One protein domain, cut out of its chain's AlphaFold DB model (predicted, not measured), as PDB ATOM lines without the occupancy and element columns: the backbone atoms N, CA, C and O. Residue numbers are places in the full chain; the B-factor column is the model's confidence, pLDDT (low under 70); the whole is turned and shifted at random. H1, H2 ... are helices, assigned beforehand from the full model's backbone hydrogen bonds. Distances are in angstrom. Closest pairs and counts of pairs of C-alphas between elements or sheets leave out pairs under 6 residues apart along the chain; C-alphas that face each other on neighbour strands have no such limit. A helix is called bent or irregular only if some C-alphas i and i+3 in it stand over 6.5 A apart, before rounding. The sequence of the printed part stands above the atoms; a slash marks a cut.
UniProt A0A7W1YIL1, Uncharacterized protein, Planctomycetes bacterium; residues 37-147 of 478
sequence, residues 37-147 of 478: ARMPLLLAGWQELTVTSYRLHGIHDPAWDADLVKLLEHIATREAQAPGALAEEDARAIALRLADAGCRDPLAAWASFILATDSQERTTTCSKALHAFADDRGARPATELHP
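What this domain is: This is residues 37 to 147 of the 478 residues of an uncharacterized protein of Planctomycetes bacterium (UniProt A0A7W1YIL1). Two long helices, H1 and H5, cover different sides of a core made by H2 and H4, with H3 on a third side. H1 packs on H2, H5 on H4, and H3 on both core helices. The printed part has 111 residues with five named helices, H1 to H5 in order, and no named strand: all helix. It is compact, radius of gyration of the C-alphas 13.5 A, spanning 41 by 32 by 26 A.

How they stand to each other: H1, residues 37 to 57, and H2, residues 65 to 79, touch as a hairpin, closest C-alphas Trp 46 and Ala 76 at 4.9 A, at a shallow tilt of 27 degrees, opposite ways. H2 touches H4, residues 106 to 114, closest C-alphas Leu 68 and Ala 108 at 6.5 A, at a steep tilt of 40 degrees, the same way. H3, residues 88 to 100, touches H2, closest C-alphas Leu 71 and Ala 91 at 6.1 A, and H4, closest C-alphas Ala 95 and Ser 112 at 6.0 A. H4 and H5, residues 119 to 139, form a hairpin, closest C-alphas Ala 109 and Ala 129 at 4.6 A. H1 and H5 are apart. Every O i to N i+4 pair is within hydrogen-bond range in H2, H3, H4 and H5, and 14 of 17 in H1.

Where its parts are: H1 begins at C-alpha 37 (-68.264, 89.400, 28.944), is 30.2 A long, has a kink of 29 degrees near residue 46, and is irregular, C-alphas 37 and 40 being 7.1 A apart. H2 is 21.0 A long, H3 18.5 A and H4 12.5 A. H5, 30.1 A long, ends at C-alpha 139 (-57.441, 50.302, 23.809).

The domain as a whole: The two farthest C-alphas, of Ala 37 and Ala 139, are 40.9 A apart. The printed part has no cut, no link is long, and no printed residue is under 70 in pLDDT.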
ATOM      1  N   ALA A  37     -69.645  89.206  28.501       95.88
ATOM      2  CA  ALA A  37     -68.264  89.400  28.944       95.88
ATOM      3  C   ALA A  37     -67.590  88.088  29.392       95.88
ATOM      4  O   ALA A  37     -66.362  88.005  29.409       95.88
ATOM      5  N   ARG A  38     -68.375  87.060  29.738       94.56
ATOM      6  CA  ARG A  38     -67.897  85.725  30.138       94.56
ATOM      7  C   ARG A  38     -67.798  84.749  28.965       94.56
ATOM      8  O   ARG A  38     -67.019  83.802  29.049       94.56
ATOM      9  N   MET A  39     -68.525  84.990  27.871       95.88
ATOM     10  CA  MET A  39     -68.547  84.116  26.687       95.88
ATOM     11  C   MET A  39     -67.151  83.721  26.172       95.88
ATOM     12  O   MET A  39     -66.960  82.538  25.910       95.88
ATOM     13  N   PRO A  40     -66.139  84.616  26.074       97.06
ATOM     14  CA  PRO A  40     -64.806  84.210  25.619       97.06
ATOM     15  C   PRO A  40     -64.128  83.192  26.544       97.06
ATOM     16  O   PRO A  40     -63.446  82.287  26.067       97.06
ATOM     17  N   LEU A  41     -64.328  83.318  27.860       96.06
ATOM     18  CA  LEU A  41     -63.778  82.387  28.845       96.06
ATOM     19  C   LEU A  41     -64.472  81.022  28.761       96.06
ATOM     20  O   LEU A  41     -63.799  79.992  28.772       96.06
ATOM     21  N   LEU A  42     -65.804  81.022  28.643       96.81
ATOM     22  CA  LEU A  42     -66.599  79.806  28.449       96.81
ATOM     23  C   LEU A  42     -66.220  79.099  27.144       96.81
ATOM     24  O   LEU A  42     -66.014  77.887  27.142       96.81
ATOM     25  N   LEU A  43     -66.067  79.853  26.053       97.69
ATOM     26  CA  LEU A  43     -65.654  79.327  24.754       97.69
ATOM     27  C   LEU A  43     -64.272  78.683  24.831       97.69
ATOM     28  O   LEU A  43     -64.108  77.557  24.371       97.69
ATOM     29  N   ALA A  44     -63.301  79.356  25.453       97.94
ATOM     30  CA  ALA A  44     -61.961  78.806  25.635       97.94
ATOM     31  C   ALA A  44     -61.988  77.498  26.444       97.94
ATOM     32  O   ALA A  44     -61.363  76.521  26.039       97.94
ATOM     33  N   GLY A  45     -62.760  77.447  27.536       97.56
ATOM     34  CA  GLY A  45     -62.913  76.231  28.338       97.56
ATOM     35  C   GLY A  45     -63.554  75.076  27.557       97.56
ATOM     36  O   GLY A  45     -63.069  73.946  27.611       97.56
ATOM     37  N   TRP A  46     -64.598  75.345  26.770       98.06
ATOM     38  CA  TRP A  46     -65.215  74.322  25.924       98.06
ATOM     39  C   TRP A  46     -64.305  73.870  24.776       98.06
ATOM     40  O   TRP A  46     -64.257  72.677  24.473       98.06
ATOM     41  N   GLN A  47     -63.552  74.781  24.157       98.12
ATOM     42  CA  GLN A  47     -62.558  74.450  23.131       98.12
ATOM     43  C   GLN A  47     -61.395  73.630  23.698       98.12
ATOM     44  O   GLN A  47     -60.853  72.779  22.993       98.12
ATOM     45  N   GLU A  48     -61.008  73.851  24.954       98.00
ATOM     46  CA  GLU A  48     -60.022  73.022  25.649       98.00
ATOM     47  C   GLU A  48     -60.539  71.582  25.806       98.00
ATOM     48  O   GLU A  48     -59.877  70.635  25.376       98.00
ATOM     49  N   LEU A  49     -61.764  71.425  26.322       97.81
ATOM     50  CA  LEU A  49     -62.394  70.116  26.529       97.81
ATOM     51  C   LEU A  49     -62.624  69.329  25.236       97.81
ATOM     52  O   LEU A  49     -62.539  68.102  25.247       97.81
ATOM     53  N   THR A  50     -62.949  70.019  24.143       98.25
ATOM     54  CA  THR A  50     -63.390  69.391  22.889       98.25
ATOM     55  C   THR A  50     -62.299  69.434  21.821       98.25
ATOM     56  O   THR A  50     -61.629  68.436  21.577       98.25
ATOM     57  N   VAL A  51     -62.077  70.591  21.201       98.56
ATOM     58  CA  VAL A  51     -61.194  70.771  20.040       98.56
ATOM     59  C   VAL A  51     -59.731  70.482  20.377       98.56
ATOM     60  O   VAL A  51     -59.046  69.770  19.646       98.56
ATOM     61  N   THR A  52     -59.235  71.031  21.484       98.31
ATOM     62  CA  THR A  52     -57.837  70.864  21.908       98.31
ATOM     63  C   THR A  52     -57.585  69.430  22.347       98.31
ATOM     64  O   THR A  52     -56.623  68.817  21.889       98.31
ATOM     65  N   SER A  53     -58.489  68.872  23.154       97.50
ATOM     66  CA  SER A  53     -58.498  67.451  23.504       97.50
ATOM     67  C   SER A  53     -58.444  66.553  22.267       97.50
ATOM     68  O   SER A  53     -57.573  65.696  22.188       97.50
ATOM     69  N   TYR A  54     -59.296  66.780  21.263       98.50
ATOM     70  CA  TYR A  54     -59.267  65.999  20.025       98.50
ATOM     71  C   TYR A  54     -57.922  66.110  19.300       98.50
ATOM     72  O   TYR A  54     -57.332  65.107  18.911       98.50
ATOM     73  N   ARG A  55     -57.370  67.319  19.171       98.25
ATOM     74  CA  ARG A  55     -56.061  67.517  18.524       98.25
ATOM     75  C   ARG A  55     -54.935  66.760  19.232       98.25
ATOM     76  O   ARG A  55     -54.055  66.233  18.560       98.25
ATOM     77  N   LEU A  56     -54.958  66.700  20.562       96.94
ATOM     78  CA  LEU A  56     -53.906  66.058  21.359       96.94
ATOM     79  C   LEU A  56     -54.095  64.547  21.522       96.94
ATOM     80  O   LEU A  56     -53.116  63.807  21.588       96.94
ATOM     81  N   HIS A  57     -55.343  64.105  21.626       96.69
ATOM     82  CA  HIS A  57     -55.710  62.786  22.138       96.69
ATOM     83  C   HIS A  57     -56.676  62.029  21.225       96.69
ATOM     84  O   HIS A  57     -57.056  60.912  21.554       96.69
ATOM     85  N   GLY A  58     -57.104  62.622  20.114       97.25
ATOM     86  CA  GLY A  58     -58.051  62.018  19.187       97.25
ATOM     87  C   GLY A  58     -57.465  60.897  18.338       97.25
ATOM     88  O   GLY A  58     -56.254  60.798  18.117       97.25
ATOM     89  N   ILE A  59     -58.361  60.060  17.833       97.31
ATOM     90  CA  ILE A  59     -58.086  59.071  16.797       97.31
ATOM     91  C   ILE A  59     -58.160  59.791  15.445       97.31
ATOM     92  O   ILE A  59     -59.239  59.982  14.875       97.31
ATOM     93  N   HIS A  60     -56.990  60.200  14.955       97.62
ATOM     94  CA  HIS A  60     -56.854  60.977  13.722       97.62
ATOM     95  C   HIS A  60     -56.940  60.107  12.466       97.62
ATOM     96  O   HIS A  60     -56.282  59.067  12.371       97.62
ATOM     97  N   ASP A  61     -57.721  60.568  11.493       98.25
ATOM     98  CA  ASP A  61     -57.780  60.062  10.125       98.25
ATOM     99  C   ASP A  61     -58.159  61.205   9.159       98.25
ATOM    100  O   ASP A  61     -59.194  61.867   9.338       98.25
ATOM    101  N   PRO A  62     -57.391  61.410   8.072       98.00
ATOM    102  CA  PRO A  62     -57.685  62.439   7.077       98.00
ATOM    103  C   PRO A  62     -59.102  62.383   6.486       98.00
ATOM    104  O   PRO A  62     -59.581  63.401   5.984       98.00
ATOM    105  N   ALA A  63     -59.768  61.224   6.519       98.00
ATOM    106  CA  ALA A  63     -61.131  61.060   6.029       98.00
ATOM    107  C   ALA A  63     -62.182  61.821   6.857       98.00
ATOM    108  O   ALA A  63     -63.244  62.132   6.316       98.00
ATOM    109  N   TRP A  64     -61.914  62.134   8.133       98.38
ATOM    110  CA  TRP A  64     -62.889  62.803   9.007       98.38
ATOM    111  C   TRP A  64     -62.348  63.926   9.895       98.38
ATOM    112  O   TRP A  64     -63.160  64.689  10.419       98.38
ATOM    113  N   ASP A  65     -61.030  64.093  10.046       98.56
ATOM    114  CA  ASP A  65     -60.449  65.065  10.990       98.56
ATOM    115  C   ASP A  65     -61.008  66.488  10.831       98.56
ATOM    116  O   ASP A  65     -61.375  67.141  11.810       98.56
ATOM    117  N   ALA A  66     -61.112  66.972   9.591       98.50
ATOM    118  CA  ALA A  66     -61.601  68.322   9.315       98.50
ATOM    119  C   ALA A  66     -63.077  68.505   9.713       98.50
ATOM    120  O   ALA A  66     -63.445  69.535  10.280       98.50
ATOM    121  N   ASP A  67     -63.912  67.501   9.437       98.69
ATOM    122  CA  ASP A  67     -65.333  67.523   9.784       98.69
ATOM    123  C   ASP A  67     -65.519  67.417  11.309       98.69
ATOM    124  O   ASP A  67     -66.328  68.156  11.874       98.69
ATOM    125  N   LEU A  68     -64.732  66.583  12.001       98.75
ATOM    126  CA  LEU A  68     -64.830  66.437  13.456       98.75
ATOM    127  C   LEU A  68     -64.362  67.702  14.186       98.75
ATOM    128  O   LEU A  68     -65.078  68.183  15.062       98.75
ATOM    129  N   VAL A  69     -63.241  68.317  13.785       98.75
ATOM    130  CA  VAL A  69     -62.812  69.616  14.346       98.75
ATOM    131  C   VAL A  69     -63.910  70.665  14.182       98.75
ATOM    132  O   VAL A  69     -64.271  71.326  15.155       98.75
ATOM    133  N   LYS A  70     -64.482  70.780  12.979       98.69
ATOM    134  CA  LYS A  70     -65.545  71.748  12.691       98.69
ATOM    135  C   LYS A  70     -66.792  71.512  13.551       98.69
ATOM    136  O   LYS A  70     -67.403  72.470  14.024       98.69
ATOM    137  N   LEU A  71     -67.167  70.251  13.769       98.75
ATOM    138  CA  LEU A  71     -68.300  69.894  14.621       98.75
ATOM    139  C   LEU A  71     -68.053  70.254  16.091       98.75
ATOM    140  O   LEU A  71     -68.934  70.811  16.748       98.75
ATOM    141  N   LEU A  72     -66.852  69.972  16.600       98.81
ATOM    142  CA  LEU A  72     -66.468  70.288  17.975       98.81
ATOM    143  C   LEU A  72     -66.372  71.802  18.209       98.81
ATOM    144  O   LEU A  72     -66.799  72.279  19.256       98.81
ATOM    145  N   GLU A  73     -65.893  72.574  17.228       98.69
ATOM    146  CA  GLU A  73     -65.901  74.043  17.275       98.69
ATOM    147  C   GLU A  73     -67.328  74.605  17.335       98.69
ATOM    148  O   GLU A  73     -67.595  75.521  18.119       98.69
ATOM    149  N   HIS A  74     -68.260  74.035  16.561       98.25
ATOM    150  CA  HIS A  74     -69.677  74.390  16.644       98.25
ATOM    151  C   HIS A  74     -70.246  74.109  18.041       98.25
ATOM    152  O   HIS A  74     -70.835  75.012  18.635       98.25
ATOM    153  N   ILE A  75     -70.026  72.908  18.592       98.44
ATOM    154  CA  ILE A  75     -70.515  72.556  19.934       98.44
ATOM    155  C   ILE A  75     -69.916  73.490  20.987       98.44
ATOM    156  O   ILE A  75     -70.659  74.048  21.787       98.44
ATOM    157  N   ALA A  76     -68.602  73.737  20.960       98.44
ATOM    158  CA  ALA A  76     -67.966  74.645  21.911       98.44
ATOM    159  C   ALA A  76     -68.549  76.065  21.844       98.44
ATOM    160  O   ALA A  76     -68.787  76.691  22.875       98.44
ATOM    161  N   THR A  77     -68.829  76.552  20.633       98.25
ATOM    162  CA  THR A  77     -69.466  77.855  20.402       98.25
ATOM    163  C   THR A  77     -70.891  77.886  20.950       98.25
ATOM    164  O   THR A  77     -71.256  78.829  21.653       98.25
ATOM    165  N   ARG A  78     -71.676  76.833  20.697       96.94
ATOM    166  CA  ARG A  78     -73.060  76.705  21.161       96.94
ATOM    167  C   ARG A  78     -73.160  76.628  22.683       96.94
ATOM    168  O   ARG A  78     -73.912  77.391  23.280       96.94
ATOM    169  N   GLU A  79     -72.376  75.757  23.316       96.12
ATOM    170  CA  GLU A  79     -72.394  75.568  24.773       96.12
ATOM    171  C   GLU A  79     -71.854  76.797  25.528       96.12
ATOM    172  O   GLU A  79     -72.260  77.067  26.658       96.12
ATOM    173  N   ALA A  80     -70.979  77.592  24.900       96.25
ATOM    174  CA  ALA A  80     -70.540  78.889  25.420       96.25
ATOM    175  C   ALA A  80     -71.532  80.037  25.156       96.25
ATOM    176  O   ALA A  80     -71.275  81.163  25.586       96.25
ATOM    177  N   GLN A  81     -72.627  79.778  24.428       94.88
ATOM    178  CA  GLN A  81     -73.565  80.782  23.906       94.88
ATOM    179  C   GLN A  81     -72.871  81.889  23.094       94.88
ATOM    180  O   GLN A  81     -73.343  83.024  23.021       94.88
ATOM    181  N   ALA A  82     -71.731  81.566  22.485       95.88
ATOM    182  CA  ALA A  82     -70.962  82.494  21.680       95.88
ATOM    183  C   ALA A  82     -71.575  82.621  20.269       95.88
ATOM    184  O   ALA A  82     -72.178  81.677  19.751       95.88
ATOM    185  N   PRO A  83     -71.439  83.784  19.610       95.19
ATOM    186  CA  PRO A  83     -71.878  83.942  18.230       95.19
ATOM    187  C   PRO A  83     -71.016  83.107  17.273       95.19
ATOM    188  O   PRO A  83     -69.836  82.873  17.527       95.19
ATOM    189  N   GLY A  84     -71.584  82.724  16.126       94.88
ATOM    190  CA  GLY A  84     -70.852  82.036  15.053       94.88
ATOM    191  C   GLY A  84     -71.003  80.514  15.026       94.88
ATOM    192  O   GLY A  84     -70.334  79.858  14.230       94.88
ATOM    193  N   ALA A  85     -71.887  79.943  15.849       95.44
ATOM    194  CA  ALA A  85     -72.271  78.545  15.713       95.44
ATOM    195  C   ALA A  85     -72.895  78.298  14.324       95.44
ATOM    196  O   ALA A  85     -73.655  79.123  13.816       95.44
ATOM    197  N   LEU A  86     -72.567  77.154  13.715       97.38
ATOM    198  CA  LEU A  86     -73.277  76.641  12.535       97.38
ATOM    199  C   LEU A  86     -74.792  76.550  12.782       97.38
ATOM    200  O   LEU A  86     -75.228  76.432  13.927       97.38
ATOM    201  N   ALA A  87     -75.575  76.526  11.702       96.88
ATOM    202  CA  ALA A  87     -76.963  76.086  11.787       96.88
ATOM    203  C   ALA A  87     -77.025  74.632  12.293       96.88
ATOM    204  O   ALA A  87     -76.154  73.818  11.966       96.88
ATOM    205  N   GLU A  88     -78.048  74.297  13.079       95.12
ATOM    206  CA  GLU A  88     -78.197  72.959  13.675       95.12
ATOM    207  C   GLU A  88     -78.306  71.871  12.592       95.12
ATOM    208  O   GLU A  88     -77.739  70.786  12.732       95.12
ATOM    209  N   GLU A  89     -78.954  72.162  11.460       96.75
ATOM    210  CA  GLU A  89     -79.046  71.240  10.325       96.75
ATOM    211  C   GLU A  89     -77.670  70.934   9.713       96.75
ATOM    212  O   GLU A  89     -77.383  69.778   9.387       96.75
ATOM    213  N   ASP A  90     -76.797  71.939   9.608       98.12
ATOM    214  CA  ASP A  90     -75.439  71.775   9.080       98.12
ATOM    215  C   ASP A  90     -74.564  70.963  10.039       98.12
ATOM    216  O   ASP A  90     -73.810  70.083   9.608       98.12
ATOM    217  N   ALA A  91     -74.674  71.226  11.346       98.25
ATOM    218  CA  ALA A  91     -73.974  70.466  12.376       98.25
ATOM    219  C   ALA A  91     -74.395  68.987  12.361       98.25
ATOM    220  O   ALA A  91     -73.546  68.092  12.353       98.25
ATOM    221  N   ARG A  92     -75.699  68.708  12.255       97.44
ATOM    222  CA  ARG A  92     -76.216  67.336  12.129       97.44
ATOM    223  C   ARG A  92     -75.768  66.664  10.835       97.44
ATOM    224  O   ARG A  92     -75.407  65.488  10.859       97.44
ATOM    225  N   ALA A  93     -75.723  67.394   9.720       98.00
ATOM    226  CA  ALA A  93     -75.198  66.864   8.463       98.00
ATOM    227  C   ALA A  93     -73.710  66.482   8.567       98.00
ATOM    228  O   ALA A  93     -73.302  65.484   7.976       98.00
ATOM    229  N   ILE A  94     -72.901  67.235   9.323       98.62
ATOM    230  CA  ILE A  94     -71.511  66.857   9.631       98.62
ATOM    231  C   ILE A  94     -71.480  65.574  10.474       98.62
ATOM    232  O   ILE A  94     -70.775  64.634  10.115       98.62
ATOM    233  N   ALA A  95     -72.272  65.494  11.550       98.19
ATOM    234  CA  ALA A  95     -72.326  64.309  12.412       98.19
ATOM    235  C   ALA A  95     -72.697  63.026  11.639       98.19
ATOM    236  O   ALA A  95     -72.098  61.973  11.862       98.19
ATOM    237  N   LEU A  96     -73.630  63.120  10.684       97.12
ATOM    238  CA  LEU A  96     -73.989  62.009   9.796       97.12
ATOM    239  C   LEU A  96     -72.817  61.579   8.903       97.12
ATOM    240  O   LEU A  96     -72.520  60.390   8.836       97.12
ATOM    241  N   ARG A  97     -72.095  62.525   8.285       98.19
ATOM    242  CA  ARG A  97     -70.910  62.196   7.471       98.19
ATOM    243  C   ARG A  97     -69.806  61.523   8.281       98.19
ATOM    244  O   ARG A  97     -69.178  60.597   7.778       98.19
ATOM    245  N   LEU A  98     -69.585  61.948   9.527       98.38
ATOM    246  CA  LEU A  98     -68.626  61.300  10.429       98.38
ATOM    247  C   LEU A  98     -69.004  59.837  10.694       98.38
ATOM    248  O   LEU A  98     -68.135  58.964  10.691       98.38
ATOM    249  N   ALA A  99     -70.296  59.563  10.895       96.88
ATOM    250  CA  ALA A  99     -70.795  58.204  11.070       96.88
ATOM    251  C   ALA A  99     -70.635  57.365   9.790       96.88
ATOM    252  O   ALA A  99     -70.155  56.234   9.869       96.88
ATOM    253  N   ASP A 100     -70.968  57.924   8.622       97.38
ATOM    254  CA  ASP A 100     -70.828  57.255   7.319       97.38
ATOM    255  C   ASP A 100     -69.360  56.964   6.965       97.38
ATOM    256  O   ASP A 100     -69.051  55.925   6.381       97.38
ATOM    257  N   ALA A 101     -68.441  57.845   7.369       97.75
ATOM    258  CA  ALA A 101     -66.997  57.650   7.235       97.75
ATOM    259  C   ALA A 101     -66.433  56.603   8.217       97.75
ATOM    260  O   ALA A 101     -65.255  56.259   8.138       97.75
ATOM    261  N   GLY A 102     -67.252  56.090   9.141       97.56
ATOM    262  CA  GLY A 102     -66.828  55.117  10.141       97.56
ATOM    263  C   GLY A 102     -65.904  55.707  11.206       97.56
ATOM    264  O   GLY A 102     -65.061  54.979  11.733       97.56
ATOM    265  N   CYS A 103     -66.042  56.999  11.530       98.25
ATOM    266  CA  CYS A 103     -65.251  57.645  12.574       98.25
ATOM    267  C   CYS A 103     -65.434  56.908  13.913       98.25
ATOM    268  O   CYS A 103     -66.551  56.751  14.409       98.25
ATOM    269  N   ARG A 104     -64.321  56.444  14.494       96.81
ATOM    270  CA  ARG A 104     -64.305  55.682  15.759       96.81
ATOM    271  C   ARG A 104     -63.916  56.520  16.973       96.81
ATOM    272  O   ARG A 104     -63.843  55.980  18.071       96.81
ATOM    273  N   ASP A 105     -63.645  57.807  16.779       98.31
ATOM    274  CA  ASP A 105     -63.293  58.699  17.875       98.31
ATOM    275  C   ASP A 105     -64.500  58.892  18.821       98.31
ATOM    276  O   ASP A 105     -65.603  59.203  18.346       98.31
ATOM    277  N   PRO A 106     -64.339  58.722  20.149       98.38
ATOM    278  CA  PRO A 106     -65.434  58.903  21.101       98.38
ATOM    279  C   PRO A 106     -66.113  60.273  21.022       98.38
ATOM    280  O   PRO A 106     -67.317  60.374  21.285       98.38
ATOM    281  N   LEU A 107     -65.388  61.322  20.618       98.62
ATOM    282  CA  LEU A 107     -65.931  62.673  20.502       98.62
ATOM    283  C   LEU A 107     -66.928  62.821  19.352       98.62
ATOM    284  O   LEU A 107     -67.843  63.632  19.472       98.62
ATOM    285  N   ALA A 108     -66.839  62.017  18.289       98.69
ATOM    286  CA  ALA A 108     -67.848  62.019  17.224       98.69
ATOM    287  C   ALA A 108     -69.197  61.469  17.726       98.69
ATOM    288  O   ALA A 108     -70.267  62.035  17.465       98.69
ATOM    289  N   ALA A 109     -69.153  60.384  18.507       98.38
ATOM    290  CA  ALA A 109     -70.340  59.803  19.124       98.38
ATOM    291  C   ALA A 109     -70.921  60.723  20.214       98.38
ATOM    292  O   ALA A 109     -72.137  60.916  20.271       98.38
ATOM    293  N   TRP A 110     -70.060  61.337  21.034       98.62
ATOM    294  CA  TRP A 110     -70.462  62.347  22.017       98.62
ATOM    295  C   TRP A 110     -71.101  63.574  21.348       98.62
ATOM    296  O   TRP A 110     -72.173  64.003  21.764       98.62
ATOM    297  N   ALA A 111     -70.522  64.089  20.262       98.62
ATOM    298  CA  ALA A 111     -71.086  65.210  19.515       98.62
ATOM    299  C   ALA A 111     -72.491  64.894  18.978       98.62
ATOM    300  O   ALA A 111     -73.409  65.703  19.104       98.62
ATOM    301  N   SER A 112     -72.698  63.675  18.471       98.38
ATOM    302  CA  SER A 112     -74.022  63.200  18.044       98.38
ATOM    303  C   SER A 112     -75.029  63.122  19.202       98.38
ATOM    304  O   SER A 112     -76.222  63.331  19.003       98.38
ATOM    305  N   PHE A 113     -74.570  62.830  20.423       98.25
ATOM    306  CA  PHE A 113     -75.397  62.896  21.633       98.25
ATOM    307  C   PHE A 113     -75.830  64.327  21.963       98.25
ATOM    308  O   PHE A 113     -77.004  64.569  22.240       98.25
ATOM    309  N   ILE A 114     -74.902  65.272  21.867       97.94
ATOM    310  CA  ILE A 114     -75.126  66.689  22.158       97.94
ATOM    311  C   ILE A 114     -76.046  67.364  21.122       97.94
ATOM    312  O   ILE A 114     -76.805  68.270  21.469       97.94
ATOM    313  N   LEU A 115     -76.023  66.900  19.869       97.44
ATOM    314  CA  LEU A 115     -76.863  67.395  18.768       97.44
ATOM    315  C   LEU A 115     -78.217  66.681  18.638       97.44
ATOM    316  O   LEU A 115     -79.020  67.043  17.780       97.44
ATOM    317  N   ALA A 116     -78.481  65.658  19.454       96.94
ATOM    318  CA  ALA A 116     -79.733  64.919  19.375       96.94
ATOM    319  C   ALA A 116     -80.928  65.802  19.767       96.94
ATOM    320  O   ALA A 116     -80.930  66.439  20.831       96.94
ATOM    321  N   THR A 117     -81.944  65.794  18.903       93.19
ATOM    322  CA  THR A 117     -83.101  66.704  18.954       93.19
ATOM    323  C   THR A 117     -84.297  66.123  19.695       93.19
ATOM    324  O   THR A 117     -85.092  66.873  20.249       93.19
ATOM    325  N   ASP A 118     -84.399  64.796  19.762       95.50
ATOM    326  CA  ASP A 118     -85.447  64.102  20.505       95.50
ATOM    327  C   ASP A 118     -84.873  63.098  21.520       95.50
ATOM    328  O   ASP A 118     -83.689  62.748  21.510       95.50
ATOM    329  N   SER A 119     -85.722  62.640  22.442       93.50
ATOM    330  CA  SER A 119     -85.317  61.768  23.549       93.50
ATOM    331  C   SER A 119     -84.876  60.364  23.109       93.50
ATOM    332  O   SER A 119     -84.001  59.770  23.752       93.50
ATOM    333  N   GLN A 120     -85.429  59.835  22.015       96.25
ATOM    334  CA  GLN A 120     -85.101  58.507  21.495       96.25
ATOM    335  C   GLN A 120     -83.754  58.527  20.761       96.25
ATOM    336  O   GLN A 120     -82.900  57.663  21.007       96.25
ATOM    337  N   GLU A 121     -83.547  59.527  19.900       96.31
ATOM    338  CA  GLU A 121     -82.266  59.822  19.254       96.31
ATOM    339  C   GLU A 121     -81.190  60.005  20.328       96.31
ATOM    340  O   GLU A 121     -80.184  59.291  20.311       96.31
ATOM    341  N   ARG A 122     -81.450  60.857  21.333       97.06
ATOM    342  CA  ARG A 122     -80.501  61.173  22.411       97.06
ATOM    343  C   ARG A 122     -80.137  59.962  23.267       97.06
ATOM    344  O   ARG A 122     -78.971  59.787  23.610       97.06
ATOM    345  N   THR A 123     -81.092  59.085  23.578       97.25
ATOM    346  CA  THR A 123     -80.815  57.822  24.294       97.25
ATOM    347  C   THR A 123     -79.911  56.896  23.480       97.25
ATOM    348  O   THR A 123     -78.977  56.287  24.016       97.25
ATOM    349  N   THR A 124     -80.156  56.814  22.171       97.50
ATOM    350  CA  THR A 124     -79.388  55.964  21.254       97.50
ATOM    351  C   THR A 124     -77.956  56.476  21.094       97.50
ATOM    352  O   THR A 124     -77.004  55.705  21.234       97.50
ATOM    353  N   THR A 125     -77.779  57.772  20.834       97.69
ATOM    354  CA  THR A 125     -76.458  58.395  20.669       97.69
ATOM    355  C   THR A 125     -75.683  58.456  21.983       97.69
ATOM    356  O   THR A 125     -74.486  58.179  21.974       97.69
ATOM    357  N   CYS A 126     -76.347  58.678  23.125       98.31
ATOM    358  CA  CYS A 126     -75.719  58.569  24.447       98.31
ATOM    359  C   CYS A 126     -75.129  57.171  24.682       98.31
ATOM    360  O   CYS A 126     -73.967  57.038  25.064       98.31
ATOM    361  N   SER A 127     -75.895  56.115  24.387       98.00
ATOM    362  CA  SER A 127     -75.410  54.736  24.536       98.00
ATOM    363  C   SER A 127     -74.194  54.464  23.644       98.00
ATOM    364  O   SER A 127     -73.212  53.887  24.109       98.00
ATOM    365  N   LYS A 128     -74.217  54.934  22.386       97.94
ATOM    366  CA  LYS A 128     -73.069  54.840  21.467       97.94
ATOM    367  C   LYS A 128     -71.836  55.573  22.007       97.94
ATOM    368  O   LYS A 128     -70.754  54.997  21.993       97.94
ATOM    369  N   ALA A 129     -71.999  56.791  22.524       98.38
ATOM    370  CA  ALA A 129     -70.904  57.562  23.112       98.38
ATOM    371  C   ALA A 129     -70.285  56.846  24.323       98.38
ATOM    372  O   ALA A 129     -69.067  56.711  24.407       98.38
ATOM    373  N   LEU A 130     -71.113  56.310  25.228       98.31
ATOM    374  CA  LEU A 130     -70.638  55.556  26.395       98.31
ATOM    375  C   LEU A 130     -69.887  54.275  26.020       98.31
ATOM    376  O   LEU A 130     -68.965  53.894  26.741       98.31
ATOM    377  N   HIS A 131     -70.286  53.604  24.938       97.94
ATOM    378  CA  HIS A 131     -69.540  52.467  24.401       97.94
ATOM    379  C   HIS A 131     -68.203  52.911  23.808       97.94
ATOM    380  O   HIS A 131     -67.180  52.346  24.178       97.94
ATOM    381  N   ALA A 132     -68.186  53.975  23.000       97.88
ATOM    382  CA  ALA A 132     -66.954  54.492  22.411       97.88
ATOM    383  C   ALA A 132     -65.926  54.908  23.482       97.88
ATOM    384  O   ALA A 132     -64.771  54.503  23.401       97.88
ATOM    385  N   PHE A 133     -66.338  55.618  24.542       97.88
ATOM    386  CA  PHE A 133     -65.445  55.948  25.667       97.88
ATOM    387  C   PHE A 133     -64.931  54.713  26.427       97.88
ATOM    388  O   PHE A 133     -63.830  54.740  26.983       97.88
ATOM    389  N   ALA A 134     -65.726  53.644  26.510       96.75
ATOM    390  CA  ALA A 134     -65.314  52.409  27.171       96.75
ATOM    391  C   ALA A 134     -64.302  51.623  26.324       96.75
ATOM    392  O   ALA A 134     -63.284  51.185  26.859       96.75
ATOM    393  N   ASP A 135     -64.561  51.495  25.020       96.44
ATOM    394  CA  ASP A 135     -63.667  50.838  24.065       96.44
ATOM    395  C   ASP A 135     -62.320  51.569  23.995       96.44
ATOM    396  O   ASP A 135     -61.263  50.944  24.083       96.44
ATOM    397  N   ASP A 136     -62.359  52.902  23.946       95.50
ATOM    398  CA  ASP A 136     -61.178  53.763  23.924       95.50
ATOM    399  C   ASP A 136     -60.279  53.565  25.154       95.50
ATOM    400  O   ASP A 136     -59.072  53.348  25.039       95.50
ATOM    401  N   ARG A 137     -60.887  53.511  26.346       95.06
ATOM    402  CA  ARG A 137     -60.185  53.221  27.607       95.06
ATOM    403  C   ARG A 137     -59.570  51.825  27.646       95.06
ATOM    404  O   ARG A 137     -58.570  51.623  28.329       95.06
ATOM    405  N   GLY A 138     -60.185  50.855  26.971       94.69
ATOM    406  CA  GLY A 138     -59.642  49.502  26.847       94.69
ATOM    407  C   GLY A 138     -58.472  49.413  25.867       94.69
ATOM    408  O   GLY A 138     -57.631  48.524  26.002       94.69
ATOM    409  N   ALA A 139     -58.413  50.325  24.895       94.81
ATOM    410  CA  ALA A 139     -57.441  50.302  23.809       94.81
ATOM    411  C   ALA A 139     -56.208  51.188  24.049       94.81
ATOM    412  O   ALA A 139     -55.148  50.897  23.493       94.81
ATOM    413  N   ARG A 140     -56.328  52.260  24.843       95.12
ATOM    414  CA  ARG A 140     -55.296  53.304  24.969       95.12
ATOM    415  C   ARG A 140     -54.909  53.604  26.421       95.12
ATOM    416  O   ARG A 140     -55.707  53.386  27.336       95.12
ATOM    417  N   PRO A 141     -53.679  54.091  26.675       93.88
ATOM    418  CA  PRO A 141     -53.248  54.457  28.021       93.88
ATOM    419  C   PRO A 141     -54.024  55.670  28.553       93.88
ATOM    420  O   PRO A 141     -54.436  56.548  27.802       93.88
ATOM    421  N   ALA A 142     -54.153  55.766  29.880       90.69
ATOM    422  CA  ALA A 142     -54.927  56.822  30.542       90.69
ATOM    423  C   ALA A 142     -54.482  58.259  30.198       90.69
ATOM    424  O   ALA A 142     -55.292  59.175  30.254       90.69
ATOM    425  N   THR A 143     -53.209  58.464  29.841       90.19
ATOM    426  CA  THR A 143     -52.640  59.768  29.450       90.19
ATOM    427  C   THR A 143     -53.064  60.241  28.060       90.19
ATOM    428  O   THR A 143     -52.794  61.383  27.704       90.19
ATOM    429  N   GLU A 144     -53.675  59.363  27.268       91.75
ATOM    430  CA  GLU A 144     -54.140  59.649  25.909       91.75
ATOM    431  C   GLU A 144     -55.669  59.702  25.821       91.75
ATOM    432  O   GLU A 144     -56.207  59.841  24.730       91.75
ATOM    433  N   LEU A 145     -56.386  59.580  26.940       94.75
ATOM    434  CA  LEU A 145     -57.846  59.612  26.938       94.75
ATOM    435  C   LEU A 145     -58.370  61.048  26.896       94.75
ATOM    436  O   LEU A 145     -57.753  61.980  27.410       94.75
ATOM    437  N   HIS A 146     -59.559  61.208  26.326       96.69
ATOM    438  CA  HIS A 146     -60.295  62.466  26.390       96.69
ATOM    439  C   HIS A 146     -60.715  62.821  27.834       96.69
ATOM    440  O   HIS A 146     -60.834  61.922  28.674       96.69
ATOM    441  N   PRO A 147     -61.006  64.109  28.113       97.19
ATOM    442  CA  PRO A 147     -61.506  64.572  29.403       97.19
ATOM    443  C   PRO A 147     -62.691  63.749  29.915       97.19
ATOM    444  O   PRO A 147     -63.680  63.524  29.208       97.19
TER     445      PRO A 147